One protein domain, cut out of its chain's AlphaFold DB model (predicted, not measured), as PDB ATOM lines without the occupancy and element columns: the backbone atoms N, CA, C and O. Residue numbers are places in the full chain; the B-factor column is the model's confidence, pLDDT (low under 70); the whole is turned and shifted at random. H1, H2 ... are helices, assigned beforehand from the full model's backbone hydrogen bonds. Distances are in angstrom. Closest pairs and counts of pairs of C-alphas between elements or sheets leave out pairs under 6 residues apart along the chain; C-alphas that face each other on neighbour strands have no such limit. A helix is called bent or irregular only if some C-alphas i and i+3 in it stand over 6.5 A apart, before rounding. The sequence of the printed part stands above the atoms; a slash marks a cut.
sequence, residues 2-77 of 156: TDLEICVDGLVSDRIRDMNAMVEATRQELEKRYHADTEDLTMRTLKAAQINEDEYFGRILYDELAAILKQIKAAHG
ATOM      1  N   THR A   2     159.079 119.965 201.135       66.44
ATOM      2  CA  THR A   2     160.230 120.789 200.741       66.44
ATOM      3  C   THR A   2     161.574 120.078 200.954       66.44
ATOM      4  O   THR A   2     162.483 120.245 200.152       66.44
ATOM      5  N   ASP A   3     161.698 119.239 201.987       68.38
ATOM      6  CA  ASP A   3     162.957 118.556 202.305       68.38
ATOM      7  C   ASP A   3     163.274 117.415 201.318       68.38
ATOM      8  O   ASP A   3     164.424 117.222 200.923       68.38
ATOM      9  N   LEU A   4     162.246 116.702 200.848       70.25
ATOM     10  CA  LEU A   4     162.345 115.708 199.772       70.25
ATOM     11  C   LEU A   4     162.738 116.333 198.422       70.25
ATOM     12  O   LEU A   4     163.552 115.762 197.701       70.25
ATOM     13  N   GLU A   5     162.200 117.508 198.092       71.25
ATOM     14  CA  GLU A   5     162.522 118.257 196.864       71.25
ATOM     15  C   GLU A   5     164.003 118.664 196.826       71.25
ATOM     16  O   GLU A   5     164.699 118.416 195.843       71.25
ATOM     17  N   ILE A   6     164.531 119.138 197.960       72.00
ATOM     18  CA  ILE A   6     165.952 119.475 198.136       72.00
ATOM     19  C   ILE A   6     166.880 118.274 197.866       72.00
ATOM     20  O   ILE A   6     167.993 118.457 197.368       72.00
ATOM     21  N   CYS A   7     166.436 117.050 198.174       69.81
ATOM     22  CA  CYS A   7     167.193 115.826 197.894       69.81
ATOM     23  C   CYS A   7     167.149 115.431 196.410       69.81
ATOM     24  O   CYS A   7     168.109 114.868 195.891       69.81
ATOM     25  N   VAL A   8     166.027 115.685 195.734       70.38
ATOM     26  CA  VAL A   8     165.778 115.229 194.358       70.38
ATOM     27  C   VAL A   8     166.404 116.163 193.324       70.38
ATOM     28  O   VAL A   8     166.930 115.688 192.319       70.38
ATOM     29  N   ASP A   9     166.403 117.470 193.580       81.38
ATOM     30  CA  ASP A   9     166.877 118.479 192.624       81.38
ATOM     31  C   ASP A   9     168.402 118.489 192.438       81.38
ATOM     32  O   ASP A   9     168.920 119.176 191.557       81.38
ATOM     33  N   GLY A  10     169.151 117.755 193.267       80.81
ATOM     34  CA  GLY A  10     170.605 117.587 193.144       80.81
ATOM     35  C   GLY A  10     171.439 118.830 193.484       80.81
ATOM     36  O   GLY A  10     172.648 118.716 193.665       80.81
ATOM     37  N   LEU A  11     170.820 120.001 193.666       85.00
ATOM     38  CA  LEU A  11     171.509 121.251 194.016       85.00
ATOM     39  C   LEU A  11     172.342 121.131 195.299       85.00
ATOM     40  O   LEU A  11     173.440 121.684 195.394       85.00
ATOM     41  N   VAL A  12     171.833 120.404 196.297       86.88
ATOM     42  CA  VAL A  12     172.567 120.176 197.546       86.88
ATOM     43  C   VAL A  12     173.685 119.153 197.367       86.88
ATOM     44  O   VAL A  12     174.768 119.369 197.907       86.88
ATOM     45  N   SER A  13     173.476 118.110 196.561       90.19
ATOM     46  CA  SER A  13     174.527 117.153 196.189       90.19
ATOM     47  C   SER A  13     175.704 117.846 195.507       90.19
ATOM     48  O   SER A  13     176.854 117.659 195.907       90.19
ATOM     49  N   ASP A  14     175.424 118.716 194.532       91.56
ATOM     50  CA  ASP A  14     176.451 119.497 193.839       91.56
ATOM     51  C   ASP A  14     177.212 120.392 194.823       91.56
ATOM     52  O   ASP A  14     178.446 120.417 194.830       91.56
ATOM     53  N   ARG A  15     176.498 121.054 195.741       92.81
ATOM     54  CA  ARG A  15     177.132 121.916 196.743       92.81
ATOM     55  C   ARG A  15     177.985 121.145 197.753       92.81
ATOM     56  O   ARG A  15     179.062 121.623 198.116       92.81
ATOM     57  N   ILE A  16     177.532 119.972 198.196       94.12
ATOM     58  CA  ILE A  16     178.293 119.069 199.073       94.12
ATOM     59  C   ILE A  16     179.568 118.607 198.365       94.12
ATOM     60  O   ILE A  16     180.652 118.660 198.952       94.12
ATOM     61  N   ARG A  17     179.465 118.211 197.092       94.56
ATOM     62  CA  ARG A  17     180.617 117.801 196.286       94.56
ATOM     63  C   ARG A  17     181.632 118.934 196.137       94.56
ATOM     64  O   ARG A  17     182.816 118.697 196.368       94.56
ATOM     65  N   ASP A  18     181.182 120.146 195.816       96.38
ATOM     66  CA  ASP A  18     182.047 121.327 195.700       96.38
ATOM     67  C   ASP A  18     182.795 121.621 197.007       96.38
ATOM     68  O   ASP A  18     184.004 121.869 197.009       96.38
ATOM     69  N   MET A  19     182.090 121.569 198.139       96.62
ATOM     70  CA  MET A  19     182.688 121.786 199.455       96.62
ATOM     71  C   MET A  19     183.719 120.709 199.799       96.62
ATOM     72  O   MET A  19     184.831 121.036 200.215       96.62
ATOM     73  N   ASN A  20     183.388 119.436 199.579       97.62
ATOM     74  CA  ASN A  20     184.309 118.327 199.821       97.62
ATOM     75  C   ASN A  20     185.556 118.426 198.934       97.62
ATOM     76  O   ASN A  20     186.668 118.204 199.412       97.62
ATOM     77  N   ALA A  21     185.390 118.824 197.669       97.06
ATOM     78  CA  ALA A  21     186.500 119.051 196.749       97.06
ATOM     79  C   ALA A  21     187.416 120.188 197.225       97.06
ATOM     80  O   ALA A  21     188.637 120.049 197.180       97.06
ATOM     81  N   MET A  22     186.853 121.288 197.735       97.50
ATOM     82  CA  MET A  22     187.632 122.400 198.292       97.50
ATOM     83  C   MET A  22     188.428 121.980 199.538       97.50
ATOM     84  O   MET A  22     189.607 122.326 199.676       97.50
ATOM     85  N   VAL A  23     187.803 121.215 200.436       97.00
ATOM     86  CA  VAL A  23     188.455 120.689 201.644       97.00
ATOM     87  C   VAL A  23     189.595 119.740 201.271       97.00
ATOM     88  O   VAL A  23     190.698 119.872 201.803       97.00
ATOM     89  N   GLU A  24     189.379 118.834 200.315       95.75
ATOM     90  CA  GLU A  24     190.423 117.911 199.864       95.75
ATOM     91  C   GLU A  24     191.556 118.633 199.124       95.75
ATOM     92  O   GLU A  24     192.724 118.331 199.359       95.75
ATOM     93  N   ALA A  25     191.250 119.639 198.300       95.88
ATOM     94  CA  ALA A  25     192.268 120.461 197.646       95.88
ATOM     95  C   ALA A  25     193.154 121.189 198.670       95.88
ATOM     96  O   ALA A  25     194.376 121.218 198.528       95.88
ATOM     97  N   THR A  26     192.551 121.715 199.740       94.31
ATOM     98  CA  THR A  26     193.287 122.339 200.851       94.31
ATOM     99  C   THR A  26     194.197 121.325 201.544       94.31
ATOM    100  O   THR A  26     195.363 121.614 201.810       94.31
ATOM    101  N   ARG A  27     193.690 120.111 201.784       93.81
ATOM    102  CA  ARG A  27     194.445 119.007 202.387       93.81
ATOM    103  C   ARG A  27     195.662 118.628 201.529       93.81
ATOM    104  O   ARG A  27     196.773 118.548 202.044       93.81
ATOM    105  N   GLN A  28     195.472 118.487 200.217       92.00
ATOM    106  CA  GLN A  28     196.546 118.179 199.264       92.00
ATOM    107  C   GLN A  28     197.594 119.294 199.166       92.00
ATOM    108  O   GLN A  28     198.777 119.012 198.984       92.00
ATOM    109  N   GLU A  29     197.186 120.559 199.272       92.88
ATOM    110  CA  GLU A  29     198.114 121.693 199.272       92.88
ATOM    111  C   GLU A  29     198.972 121.724 200.547       92.88
ATOM    112  O   GLU A  29     200.181 121.952 200.475       92.88
ATOM    113  N   LEU A  30     198.378 121.429 201.709       90.44
ATOM    114  CA  LEU A  30     199.112 121.324 202.973       90.44
ATOM    115  C   LEU A  30     200.136 120.186 202.949       90.44
ATOM    116  O   LEU A  30     201.287 120.378 203.348       90.44
ATOM    117  N   GLU A  31     199.743 119.032 202.417       88.88
ATOM    118  CA  GLU A  31     200.626 117.879 202.234       88.88
ATOM    119  C   GLU A  31     201.819 118.224 201.324       88.88
ATOM    120  O   GLU A  31     202.967 117.931 201.658       88.88
ATOM    121  N   LYS A  32     201.571 118.921 200.206       90.44
ATOM    122  CA  LYS A  32     202.612 119.278 199.227       90.44
ATOM    123  C   LYS A  32     203.553 120.385 199.700       90.44
ATOM    124  O   LYS A  32     204.756 120.268 199.487       90.44
ATOM    125  N   ARG A  33     203.034 121.474 200.282       87.81
ATOM    126  CA  ARG A  33     203.845 122.660 200.637       87.81
ATOM    127  C   ARG A  33     204.519 122.564 201.990       87.81
ATOM    128  O   ARG A  33     205.578 123.158 202.172       87.81
ATOM    129  N   TYR A  34     203.894 121.868 202.932       83.38
ATOM    130  CA  TYR A  34     204.347 121.842 204.319       83.38
ATOM    131  C   TYR A  34     204.785 120.448 204.771       83.38
ATOM    132  O   TYR A  34     205.142 120.293 205.935       83.38
ATOM    133  N   HIS A  35     204.781 119.451 203.872       82.94
ATOM    134  CA  HIS A  35     205.077 118.048 204.189       82.94
ATOM    135  C   HIS A  35     204.280 117.550 205.404       82.94
ATOM    136  O   HIS A  35     204.796 116.803 206.234       82.94
ATOM    137  N   ALA A  36     203.035 118.024 205.529       78.88
ATOM    138  CA  ALA A  36     202.170 117.681 206.643       78.88
ATOM    139  C   ALA A  36     201.913 116.170 206.654       78.88
ATOM    140  O   ALA A  36     201.525 115.599 205.632       78.88
ATOM    141  N   ASP A  37     202.116 115.534 207.808       82.25
ATOM    142  CA  ASP A  37     201.771 114.127 207.997       82.25
ATOM    143  C   ASP A  37     200.251 113.963 207.866       82.25
ATOM    144  O   ASP A  37     199.474 114.695 208.478       82.25
ATOM    145  N   THR A  38     199.818 112.982 207.079       75.75
ATOM    146  CA  THR A  38     198.414 112.578 206.953       75.75
ATOM    147  C   THR A  38     197.731 112.293 208.290       75.75
ATOM    148  O   THR A  38     196.514 112.453 208.389       75.75
ATOM    149  N   GLU A  39     198.500 111.911 209.312       80.69
ATOM    150  CA  GLU A  39     198.001 111.633 210.659       80.69
ATOM    151  C   GLU A  39     198.071 112.835 211.615       80.69
ATOM    152  O   GLU A  39     197.625 112.726 212.762       80.69
ATOM    153  N   ASP A  40     198.565 113.992 211.154       87.81
ATOM    154  CA  ASP A  40     198.513 115.237 211.919       87.81
ATOM    155  C   ASP A  40     197.056 115.648 212.197       87.81
ATOM    156  O   ASP A  40     196.138 115.425 211.396       87.81
ATOM    157  N   LEU A  41     196.850 116.289 213.348       89.94
ATOM    158  CA  LEU A  41     195.558 116.777 213.816       89.94
ATOM    159  C   LEU A  41     194.863 117.604 212.732       89.94
ATOM    160  O   LEU A  41     193.698 117.359 212.438       89.94
ATOM    161  N   THR A  42     195.589 118.521 212.093       89.19
ATOM    162  CA  THR A  42     195.054 119.400 211.044       89.19
ATOM    163  C   THR A  42     194.502 118.602 209.859       89.19
ATOM    164  O   THR A  42     193.401 118.871 209.377       89.19
ATOM    165  N   MET A  43     195.234 117.577 209.417       92.00
ATOM    166  CA  MET A  43     194.862 116.739 208.273       92.00
ATOM    167  C   MET A  43     193.649 115.863 208.589       92.00
ATOM    168  O   MET A  43     192.734 115.748 207.766       92.00
ATOM    169  N   ARG A  44     193.592 115.310 209.805       92.56
ATOM    170  CA  ARG A  44     192.433 114.556 210.299       92.56
ATOM    171  C   ARG A  44     191.203 115.445 210.477       92.56
ATOM    172  O   ARG A  44     190.108 115.025 210.111       92.56
ATOM    173  N   THR A  45     191.367 116.670 210.977       94.06
ATOM    174  CA  THR A  45     190.273 117.641 211.109       94.06
ATOM    175  C   THR A  45     189.694 118.013 209.748       94.06
ATOM    176  O   THR A  45     188.477 117.993 209.591       94.06
ATOM    177  N   LEU A  46     190.536 118.282 208.744       94.06
ATOM    178  CA  LEU A  46     190.064 118.565 207.385       94.06
ATOM    179  C   LEU A  46     189.330 117.366 206.780       94.06
ATOM    180  O   LEU A  46     188.257 117.528 206.214       94.06
ATOM    181  N   LYS A  47     189.851 116.148 206.956       92.44
ATOM    182  CA  LYS A  47     189.172 114.939 206.474       92.44
ATOM    183  C   LYS A  47     187.812 114.728 207.147       92.44
ATOM    184  O   LYS A  47     186.850 114.387 206.471       92.44
ATOM    185  N   ALA A  48     187.717 114.967 208.454       93.75
ATOM    186  CA  ALA A  48     186.465 114.868 209.201       93.75
ATOM    187  C   ALA A  48     185.457 115.985 208.870       93.75
ATOM    188  O   ALA A  48     184.269 115.818 209.129       93.75
ATOM    189  N   ALA A  49     185.909 117.111 208.308       94.12
ATOM    190  CA  ALA A  49     185.037 118.202 207.873       94.12
ATOM    191  C   ALA A  49     184.314 117.909 206.546       94.12
ATOM    192  O   ALA A  49     183.395 118.646 206.185       94.12
ATOM    193  N   GLN A  50     184.715 116.860 205.817       96.44
ATOM    194  CA  GLN A  50     184.000 116.422 204.622       96.44
ATOM    195  C   GLN A  50     182.610 115.906 205.002       96.44
ATOM    196  O   GLN A  50     182.443 115.133 205.946       96.44
ATOM    197  N   ILE A  51     181.608 116.331 204.244       95.75
ATOM    198  CA  ILE A  51     180.220 115.944 204.462       95.75
ATOM    199  C   ILE A  51     179.981 114.591 203.798       95.75
ATOM    200  O   ILE A  51     180.204 114.434 202.595       95.75
ATOM    201  N   ASN A  52     179.488 113.629 204.576       93.38
ATOM    202  CA  ASN A  52     178.932 112.399 204.034       93.38
ATOM    203  C   ASN A  52     177.516 112.680 203.514       93.38
ATOM    204  O   ASN A  52     176.602 112.968 204.287       93.38
ATOM    205  N   GLU A  53     177.366 112.612 202.196       89.38
ATOM    206  CA  GLU A  53     176.117 112.888 201.489       89.38
ATOM    207  C   GLU A  53     174.980 111.944 201.922       89.38
ATOM    208  O   GLU A  53     173.874 112.405 202.208       89.38
ATOM    209  N   ASP A  54     175.270 110.649 202.077       87.06
ATOM    210  CA  ASP A  54     174.285 109.647 202.497       87.06
ATOM    211  C   ASP A  54     173.788 109.903 203.924       87.06
ATOM    212  O   ASP A  54     172.600 109.755 204.213       87.06
ATOM    213  N   GLU A  55     174.676 110.312 204.836       89.19
ATOM    214  CA  GLU A  55     174.278 110.645 206.207       89.19
ATOM    215  C   GLU A  55     173.441 111.930 206.251       89.19
ATOM    216  O   GLU A  55     172.439 111.997 206.970       89.19
ATOM    217  N   TYR A  56     173.838 112.937 205.472       88.12
ATOM    218  CA  TYR A  56     173.127 114.206 205.376       88.12
ATOM    219  C   TYR A  56     171.687 113.993 204.891       88.12
ATOM    220  O   TYR A  56     170.739 114.362 205.590       88.12
ATOM    221  N   PHE A  57     171.507 113.321 203.751       84.69
ATOM    222  CA  PHE A  57     170.175 113.048 203.214       84.69
ATOM    223  C   PHE A  57     169.411 112.013 204.031       84.69
ATOM    224  O   PHE A  57     168.202 112.149 204.212       84.69
ATOM    225  N   GLY A  58     170.095 111.018 204.598       84.44
ATOM    226  CA  GLY A  58     169.477 110.021 205.466       84.44
ATOM    227  C   GLY A  58     168.750 110.654 206.653       84.44
ATOM    228  O   GLY A  58     167.626 110.261 206.954       84.44
ATOM    229  N   ARG A  59     169.343 111.672 207.291       83.00
ATOM    230  CA  ARG A  59     168.699 112.406 208.395       83.00
ATOM    231  C   ARG A  59     167.491 113.213 207.932       83.00
ATOM    232  O   ARG A  59     166.450 113.153 208.578       83.00
ATOM    233  N   ILE A  60     167.627 113.934 206.822       81.44
ATOM    234  CA  ILE A  60     166.570 114.793 206.270       81.44
ATOM    235  C   ILE A  60     165.353 113.959 205.847       81.44
ATOM    236  O   ILE A  60     164.217 114.278 206.193       81.44
ATOM    237  N   LEU A  61     165.588 112.843 205.157       82.50
ATOM    238  CA  LEU A  61     164.525 111.979 204.651       82.50
ATOM    239  C   LEU A  61     163.838 111.175 205.755       82.50
ATOM    240  O   LEU A  61     162.656 110.851 205.630       82.50
ATOM    241  N   TYR A  62     164.558 110.823 206.823       85.50
ATOM    242  CA  TYR A  62     164.035 109.926 207.848       85.50
ATOM    243  C   TYR A  62     162.769 110.473 208.507       85.50
ATOM    244  O   TYR A  62     161.777 109.750 208.601       85.50
ATOM    245  N   ASP A  63     162.772 111.737 208.931       83.06
ATOM    246  CA  ASP A  63     161.638 112.310 209.657       83.06
ATOM    247  C   ASP A  63     160.398 112.454 208.763       83.06
ATOM    248  O   ASP A  63     159.293 112.087 209.182       83.06
ATOM    249  N   GLU A  64     160.566 112.894 207.509       81.88
ATOM    250  CA  GLU A  64     159.459 113.005 206.551       81.88
ATOM    251  C   GLU A  64     158.882 111.629 206.185       81.88
ATOM    252  O   GLU A  64     157.667 111.417 206.267       81.88
ATOM    253  N   LEU A  65     159.736 110.659 205.840       85.56
ATOM    254  CA  LEU A  65     159.291 109.311 205.485       85.56
ATOM    255  C   LEU A  65     158.659 108.595 206.682       85.56
ATOM    256  O   LEU A  65     157.623 107.942 206.536       85.56
ATOM    257  N   ALA A  66     159.221 108.746 207.883       87.25
ATOM    258  CA  ALA A  66     158.645 108.180 209.097       87.25
ATOM    259  C   ALA A  66     157.269 108.786 209.410       87.25
ATOM    260  O   ALA A  66     156.366 108.060 209.841       87.25
ATOM    261  N   ALA A  67     157.081 110.089 209.190       88.19
ATOM    262  CA  ALA A  67     155.787 110.744 209.355       88.19
ATOM    263  C   ALA A  67     154.748 110.211 208.356       88.19
ATOM    264  O   ALA A  67     153.652 109.824 208.773       88.19
ATOM    265  N   ILE A  68     155.107 110.102 207.072       87.50
ATOM    266  CA  ILE A  68     154.239 109.546 206.021       87.50
ATOM    267  C   ILE A  68     153.848 108.100 206.350       87.50
ATOM    268  O   ILE A  68     152.666 107.755 206.350       87.50
ATOM    269  N   LEU A  69     154.815 107.252 206.710       87.00
ATOM    270  CA  LEU A  69     154.557 105.851 207.061       87.00
ATOM    271  C   LEU A  69     153.623 105.718 208.270       87.00
ATOM    272  O   LEU A  69     152.725 104.873 208.270       87.00
ATOM    273  N   LYS A  70     153.790 106.564 209.295       88.62
ATOM    274  CA  LYS A  70     152.882 106.598 210.454       88.62
ATOM    275  C   LYS A  70     151.464 106.999 210.052       88.62
ATOM    276  O   LYS A  70     150.515 106.388 210.540       88.62
ATOM    277  N   GLN A  71     151.314 107.982 209.167       88.31
ATOM    278  CA  GLN A  71     150.008 108.415 208.666       88.31
ATOM    279  C   GLN A  71     149.315 107.316 207.859       88.31
ATOM    280  O   GLN A  71     148.152 107.020 208.128       88.31
ATOM    281  N   ILE A  72     150.032 106.653 206.946       85.69
ATOM    282  CA  ILE A  72     149.504 105.512 206.182       85.69
ATOM    283  C   ILE A  72     149.053 104.406 207.144       85.69
ATOM    284  O   ILE A  72     147.921 103.935 207.064       85.69
ATOM    285  N   LYS A  73     149.896 104.035 208.117       81.62
ATOM    286  CA  LYS A  73     149.545 103.023 209.123       81.62
ATOM    287  C   LYS A  73     148.298 103.405 209.926       81.62
ATOM    288  O   LYS A  73     147.474 102.538 210.200       81.62
ATOM    289  N   ALA A  74     148.156 104.670 210.317       82.44
ATOM    290  CA  ALA A  74     146.987 105.143 211.053       82.44
ATOM    291  C   ALA A  74     145.714 105.105 210.192       82.44
ATOM    292  O   ALA A  74     144.687 104.607 210.652       82.44
ATOM    293  N   ALA A  75     145.792 105.560 208.938       82.50
ATOM    294  CA  ALA A  75     144.675 105.535 207.994       82.50
ATOM    295  C   ALA A  75     144.190 104.105 207.700       82.50
ATOM    296  O   ALA A  75     142.989 103.868 207.607       82.50
ATOM    297  N   HIS A  76     145.112 103.142 207.632       76.31
ATOM    298  CA  HIS A  76     144.811 101.728 207.390       76.31
ATOM    299  C   HIS A  76     144.605 100.903 208.674       76.31
ATOM    300  O   HIS A  76     144.376  99.697 208.606       76.31
ATOM    301  N   GLY A  77     144.654 101.513 209.862       65.94
ATOM    302  CA  GLY A  77     144.575 100.782 211.132       65.94
ATOM    303  C   GLY A  77     143.241 100.059 211.368       65.94
ATOM    304  O   GLY A  77     143.195  99.085 212.118       65.94
TER     305      GLY A  77
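Overview. This is residues 2 to 77 of the 156 residues of an uncharacterized protein of Faecalibacterium prausnitzii (UniProt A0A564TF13). Two long helices make an extended rod: H2 runs out along one half, short H3 folds back beside it, and H4 runs on the opposite way, past the beginning of H2. Short H1 packs on residues 57 to 64 of H4, while residues 66 to 77 stick out and lengthen the rod. The printed part has 76 residues with four named helices, H1, H2, H3 and H4 along the chain, and no named strand; the class is all helix. It is extended, with a radius of gyration of the C-alphas of 18.7 A and spans of 63 by 24 by 11 A.

Along the chain. H1, residues 2 to 8, begins at C-alpha 2 (160.230, 120.789, 200.741) and measures 10.1 A from first to last C-alpha. H2, residues 11 to 34, measures 34.4 A and ends at C-alpha 34 (204.347, 121.842, 204.319). H3, residues 41 to 48, measures 10.4 A. H4, residues 53 to 75, measures 32.9 A and ends at C-alpha 75 (144.675, 105.535, 207.994). H4 has a kink of 35 degrees near residue 60; it is neither bent nor irregular, but only just: C-alphas 60 and 63 are 6.5 A apart.

Arrangement. H1 touches H4 at a steep tilt of 55 degrees, opposite ways; the closest C-alphas, of Leu 4 and Leu 61, are 6.5 A apart. H1 and H2 are close but not clearly touching, with the C-alphas of Ile 6 and Val 12 closest at 6.7 A. H2 touches H3 with residues 23 to 27 alone, and the two form a helical hairpin at a shallow tilt of 21 degrees, opposite ways; the closest C-alphas, of Arg 27 and Met 43, are 6.3 A apart. H2 and H4 are close but not clearly touching, with the C-alphas of Ile 16 and Glu 53 closest at 7.0 A. H1 and H3 are apart. In H1, H2 and H3 every O i to N i+4 pair is within hydrogen-bond range; in H4, 17 of 19 are.

Size, cuts and confidence. The C-alphas farthest apart, of Arg 33 and Gly 77, are 64.0 A apart. The printed part has no cut, and no link is long. The mean pLDDT of the printed part is 86.7; residues 2 to 3, 7 and 77 are under 70.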